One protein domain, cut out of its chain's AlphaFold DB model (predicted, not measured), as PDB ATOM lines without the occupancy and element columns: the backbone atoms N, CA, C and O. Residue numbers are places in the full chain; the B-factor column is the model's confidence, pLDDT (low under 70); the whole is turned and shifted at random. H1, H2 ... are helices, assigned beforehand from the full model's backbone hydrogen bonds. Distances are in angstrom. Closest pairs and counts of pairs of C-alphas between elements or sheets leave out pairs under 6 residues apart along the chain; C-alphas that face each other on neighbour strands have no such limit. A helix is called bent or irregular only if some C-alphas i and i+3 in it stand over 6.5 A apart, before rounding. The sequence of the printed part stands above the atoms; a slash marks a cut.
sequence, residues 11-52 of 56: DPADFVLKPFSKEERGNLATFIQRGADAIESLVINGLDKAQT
ATOM      1  N   ASP A  11     -73.887 -93.548   3.231       94.81
ATOM      2  CA  ASP A  11     -73.865 -94.479   4.355       94.81
ATOM      3  C   ASP A  11     -75.004 -95.521   4.232       94.81
ATOM      4  O   ASP A  11     -76.150 -95.159   3.929       94.81
ATOM      5  N   PRO A  12     -74.735 -96.825   4.440       93.25
ATOM      6  CA  PRO A  12     -75.760 -97.860   4.340       93.25
ATOM      7  C   PRO A  12     -76.931 -97.687   5.313       93.25
ATOM      8  O   PRO A  12     -78.058 -98.019   4.943       93.25
ATOM      9  N   ALA A  13     -76.699 -97.177   6.527       94.69
ATOM     10  CA  ALA A  13     -77.762 -96.933   7.495       94.69
ATOM     11  C   ALA A  13     -78.705 -95.838   6.983       94.69
ATOM     12  O   ALA A  13     -79.921 -96.025   6.969       94.69
ATOM     13  N   ASP A  14     -78.151 -94.749   6.447       94.56
ATOM     14  CA  ASP A  14     -78.950 -93.686   5.829       94.56
ATOM     15  C   ASP A  14     -79.742 -94.204   4.620       94.56
ATOM     16  O   ASP A  14     -80.889 -93.810   4.398       94.56
ATOM     17  N   PHE A  15     -79.164 -95.119   3.835       93.50
ATOM     18  CA  PHE A  15     -79.847 -95.715   2.688       93.50
ATOM     19  C   PHE A  15     -81.061 -96.563   3.079       93.50
ATOM     20  O   PHE A  15     -82.079 -96.486   2.393       93.50
ATOM     21  N   VAL A  16     -80.971 -97.365   4.144       94.44
ATOM     22  CA  VAL A  16     -82.084 -98.236   4.569       94.44
ATOM     23  C   VAL A  16     -83.143 -97.501   5.389       94.44
ATOM     24  O   VAL A  16     -84.288 -97.942   5.427       94.44
ATOM     25  N   LEU A  17     -82.780 -96.389   6.036       95.31
ATOM     26  CA  LEU A  17     -83.697 -95.580   6.845       95.31
ATOM     27  C   LEU A  17     -84.427 -94.498   6.038       95.31
ATOM     28  O   LEU A  17     -85.430 -93.956   6.510       95.31
ATOM     29  N   LYS A  18     -83.954 -94.164   4.830       93.38
ATOM     30  CA  LYS A  18     -84.621 -93.171   3.980       93.38
ATOM     31  C   LYS A  18     -86.041 -93.634   3.600       93.38
ATOM     32  O   LYS A  18     -86.271 -94.820   3.358       93.38
ATOM     33  N   PRO A  19     -87.000 -92.707   3.455       94.38
ATOM     34  CA  PRO A  19     -88.310 -93.054   2.921       94.38
ATOM     35  C   PRO A  19     -88.210 -93.462   1.444       94.38
ATOM     36  O   PRO A  19     -87.449 -92.870   0.679       94.38
ATOM     37  N   PHE A  20     -89.060 -94.399   1.017       93.12
ATOM     38  CA  PHE A  20     -89.231 -94.721  -0.403       93.12
ATOM     39  C   PHE A  20     -89.632 -93.477  -1.205       93.12
ATOM     40  O   PHE A  20     -90.485 -92.687  -0.765       93.12
ATOM     41  N   SER A  21     -89.059 -93.339  -2.397       91.38
ATOM     42  CA  SER A  21     -89.441 -92.341  -3.395       91.38
ATOM     43  C   SER A  21     -90.875 -92.565  -3.889       91.38
ATOM     44  O   SER A  21     -91.483 -93.614  -3.676       91.38
ATOM     45  N   LYS A  22     -91.444 -91.566  -4.570       93.50
ATOM     46  CA  LYS A  22     -92.800 -91.667  -5.132       93.50
ATOM     47  C   LYS A  22     -92.931 -92.828  -6.127       93.50
ATOM     48  O   LYS A  22     -93.971 -93.475  -6.157       93.50
ATOM     49  N   GLU A  23     -91.884 -93.080  -6.907       90.81
ATOM     50  CA  GLU A  23     -91.835 -94.166  -7.885       90.81
ATOM     51  C   GLU A  23     -91.767 -95.537  -7.198       90.81
ATOM     52  O   GLU A  23     -92.603 -96.397  -7.464       90.81
ATOM     53  N   GLU A  24     -90.864 -95.715  -6.226       91.81
ATOM     54  CA  GLU A  24     -90.749 -96.965  -5.455       91.81
ATOM     55  C   GLU A  24     -92.044 -97.303  -4.706       91.81
ATOM     56  O   GLU A  24     -92.468 -98.457  -4.686       91.81
ATOM     57  N   ARG A  25     -92.723 -96.295  -4.139       92.62
ATOM     58  CA  ARG A  25     -94.020 -96.485  -3.466       92.62
ATOM     59  C   ARG A  25     -95.087 -97.063  -4.393       92.62
ATOM     60  O   ARG A  25     -95.915 -97.834  -3.920       92.62
ATOM     61  N   GLY A  26     -95.064 -96.718  -5.684       93.31
ATOM     62  CA  GLY A  26     -96.001 -97.259  -6.673       93.31
ATOM     63  C   GLY A  26     -95.853 -98.770  -6.869       93.31
ATOM     64  O   GLY A  26     -96.843 -99.460  -7.085       93.31
ATOM     65  N   ASN A  27     -94.637 -99.292  -6.707       92.50
ATOM     66  CA  ASN A  27     -94.329-100.714  -6.883       92.50
ATOM     67  C   ASN A  27     -94.358-101.511  -5.568       92.50
ATOM     68  O   ASN A  27     -94.340-102.744  -5.590       92.50
ATOM     69  N   LEU A  28     -94.406-100.827  -4.419       93.50
ATOM     70  CA  LEU A  28     -94.249-101.442  -3.099       93.50
ATOM     71  C   LEU A  28     -95.339-102.478  -2.795       93.50
ATOM     72  O   LEU A  28     -95.034-103.533  -2.247       93.50
ATOM     73  N   ALA A  29     -96.588-102.209  -3.186       94.69
ATOM     74  CA  ALA A  29     -97.700-103.133  -2.968       94.69
ATOM     75  C   ALA A  29     -97.471-104.476  -3.682       94.69
ATOM     76  O   ALA A  29     -97.515-105.527  -3.047       94.69
ATOM     77  N   THR A  30     -97.137-104.442  -4.974       94.56
ATOM     78  CA  THR A  30     -96.838-105.644  -5.768       94.56
ATOM     79  C   THR A  30     -95.608-106.380  -5.245       94.56
ATOM     80  O   THR A  30     -95.588-107.607  -5.195       94.56
ATOM     81  N   PHE A  31     -94.583-105.641  -4.818       94.69
ATOM     82  CA  PHE A  31     -93.374-106.222  -4.245       94.69
ATOM     83  C   PHE A  31     -93.657-106.987  -2.944       94.69
ATOM     84  O   PHE A  31     -93.190-108.114  -2.781       94.69
ATOM     85  N   ILE A  32     -94.452-106.403  -2.040       95.56
ATOM     86  CA  ILE A  32     -94.888-107.064  -0.803       95.56
ATOM     87  C   ILE A  32     -95.762-108.276  -1.127       95.56
ATOM     88  O   ILE A  32     -95.528-109.342  -0.559       95.56
ATOM     89  N   GLN A  33     -96.708-108.143  -2.063       97.25
ATOM     90  CA  GLN A  33     -97.584-109.241  -2.472       97.25
ATOM     91  C   GLN A  33     -96.777-110.434  -2.993       97.25
ATOM     92  O   GLN A  33     -96.941-111.537  -2.488       97.25
ATOM     93  N   ARG A  34     -95.815-110.210  -3.900       96.31
ATOM     94  CA  ARG A  34     -94.938-111.280  -4.408       96.31
ATOM     95  C   ARG A  34     -94.167-111.975  -3.281       96.31
ATOM     96  O   ARG A  34     -93.920-113.173  -3.355       96.31
ATOM     97  N   GLY A  35     -93.772-111.234  -2.244       96.50
ATOM     98  CA  GLY A  35     -93.149-111.800  -1.049       96.50
ATOM     99  C   GLY A  35     -94.105-112.676  -0.233       96.50
ATOM    100  O   GLY A  35     -93.710-113.755   0.204       96.50
ATOM    101  N   ALA A  36     -95.351-112.239  -0.055       97.81
ATOM    102  CA  ALA A  36     -96.387-113.015   0.620       97.81
ATOM    103  C   ALA A  36     -96.717-114.306  -0.148       97.81
ATOM    104  O   ALA A  36     -96.708-115.379   0.451       97.81
ATOM    105  N   ASP A  37     -96.886-114.220  -1.469       97.75
ATOM    106  CA  ASP A  37     -97.159-115.370  -2.340       97.75
ATOM    107  C   ASP A  37     -96.010-116.394  -2.298       97.75
ATOM    108  O   ASP A  37     -96.237-117.605  -2.287       97.75
ATOM    109  N   ALA A  38     -94.759-115.924  -2.217       97.62
ATOM    110  CA  ALA A  38     -93.597-116.798  -2.065       97.62
ATOM    111  C   ALA A  38     -93.614-117.554  -0.726       97.62
ATOM    112  O   ALA A  38     -93.289-118.742  -0.686       97.62
ATOM    113  N   ILE A  39     -94.008-116.886   0.367       97.69
ATOM    114  CA  ILE A  39     -94.147-117.505   1.694       97.69
ATOM    115  C   ILE A  39     -95.293-118.519   1.690       97.69
ATOM    116  O   ILE A  39     -95.121-119.635   2.175       97.69
ATOM    117  N   GLU A  40     -96.441-118.166   1.117       98.25
ATOM    118  CA  GLU A  40     -97.579-119.074   0.980       98.25
ATOM    119  C   GLU A  40     -97.197-120.318   0.167       98.25
ATOM    120  O   GLU A  40     -97.416-121.447   0.610       98.25
ATOM    121  N   SER A  41     -96.531-120.128  -0.975       98.12
ATOM    122  CA  SER A  41     -96.041-121.235  -1.796       98.12
ATOM    123  C   SER A  41     -95.021-122.095  -1.053       98.12
ATOM    124  O   SER A  41     -95.077-123.317  -1.149       98.12
ATOM    125  N   LEU A  42     -94.127-121.500  -0.259       98.00
ATOM    126  CA  LEU A  42     -93.184-122.256   0.564       98.00
ATOM    127  C   LEU A  42     -93.909-123.169   1.562       98.00
ATOM    128  O   LEU A  42     -93.529-124.330   1.712       98.00
ATOM    129  N   VAL A  43     -94.954-122.659   2.219       98.31
ATOM    130  CA  VAL A  43     -95.734-123.411   3.211       98.31
ATOM    131  C   VAL A  43     -96.557-124.527   2.559       98.31
ATOM    132  O   VAL A  43     -96.613-125.629   3.098       98.31
ATOM    133  N   ILE A  44     -97.181-124.267   1.407       98.31
ATOM    134  CA  ILE A  44     -98.103-125.212   0.753       98.31
ATOM    135  C   ILE A  44     -97.362-126.218  -0.139       98.31
ATOM    136  O   ILE A  44     -97.702-127.400  -0.167       98.31
ATOM    137  N   ASN A  45     -96.355-125.758  -0.883       97.44
ATOM    138  CA  ASN A  45     -95.726-126.503  -1.978       97.44
ATOM    139  C   ASN A  45     -94.287-126.954  -1.684       97.44
ATOM    140  O   ASN A  45     -93.737-127.739  -2.460       97.44
ATOM    141  N   GLY A  46     -93.684-126.485  -0.588       96.56
ATOM    142  CA  GLY A  46     -92.312-126.809  -0.204       96.56
ATOM    143  C   GLY A  46     -91.243-125.967  -0.911       96.56
ATOM    144  O   GLY A  46     -91.516-125.184  -1.823       96.56
ATOM    145  N   LEU A  47     -89.998-126.134  -0.456       96.88
ATOM    146  CA  LEU A  47     -88.872-125.262  -0.800       96.88
ATOM    147  C   LEU A  47     -88.549-125.241  -2.296       96.88
ATOM    148  O   LEU A  47     -88.476-124.159  -2.869       96.88
ATOM    149  N   ASP A  48     -88.387-126.408  -2.920       96.75
ATOM    150  CA  ASP A  48     -87.927-126.502  -4.311       96.75
ATOM    151  C   ASP A  48     -88.858-125.743  -5.265       96.75
ATOM    152  O   ASP A  48     -88.416-124.903  -6.047       96.75
ATOM    153  N   LYS A  49     -90.174-125.971  -5.141       96.12
ATOM    154  CA  LYS A  49     -91.184-125.292  -5.965       96.12
ATOM    155  C   LYS A  49     -91.213-123.790  -5.703       96.12
ATOM    156  O   LYS A  49     -91.220-123.011  -6.652       96.12
ATOM    157  N   ALA A  50     -91.212-123.378  -4.437       97.38
ATOM    158  CA  ALA A  50     -91.233-121.962  -4.090       97.38
ATOM    159  C   ALA A  50     -89.979-121.232  -4.598       97.38
ATOM    160  O   ALA A  50     -90.076-120.121  -5.108       97.38
ATOM    161  N   GLN A  51     -88.805-121.860  -4.534       96.06
ATOM    162  CA  GLN A  51     -87.584-121.263  -5.068       96.06
ATOM    163  C   GLN A  51     -87.640-121.116  -6.589       96.06
ATOM    164  O   GLN A  51     -87.395-120.021  -7.084       96.06
ATOM    165  N   THR A  52     -88.009-122.169  -7.326       96.06
ATOM    166  CA  THR A  52     -88.106-122.100  -8.795       96.06
ATOM    167  C   THR A  52     -89.131-121.074  -9.278       96.06
ATOM    168  O   THR A  52     -88.945-120.503 -10.343       96.06
TER     169      THR A  52
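This is residues 11 to 52 of the 56 residues of the protein "Unannotated protein" of freshwater metagenome (UniProt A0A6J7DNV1). One long helix, H2, kinked near residue 29, makes the length of this extended model. At its far end the short H3 folds back beside its last turns as a helical hairpin, while at its other end the short H1 sticks out free. The printed part has 42 residues with three named helices, H1, H2, H3 in chain order, and no named strand: all helix. The radius of gyration of the C-alphas is 14.4 A, and the spans are 37 by 23 by 14 A.

Start with H2, residues 22 to 45, irregular where C-alphas 26 and 29 are 7.1 A apart. With residues 38 to 42 alone it touches H3, residues 47 to 52; their closest C-alphas, of Leu 42 and Ala 50, are 5.1 A apart. This hairpin runs opposite ways at a steep tilt of 44 degrees. H1, residues 12 to 17, is apart from both. In H1 and H3 every O i to N i+4 pair is within hydrogen-bond range; in H2, 17 of 20.

Find C-alpha 22 at (-92.800, -91.667, -5.132); from there H2 runs 35.1 A to C-alpha 45 at (-95.726, -126.503, -1.978). H1 and H3 each measure 8.6 A, and H3 ends at C-alpha 52, (-88.106, -122.100, -8.795).

The C-alphas farthest apart, of Asp 11 and Ile 44, are 39.3 A apart. Both links are tight, the printed part has no cut, and no printed residue is under 70 in pLDDT.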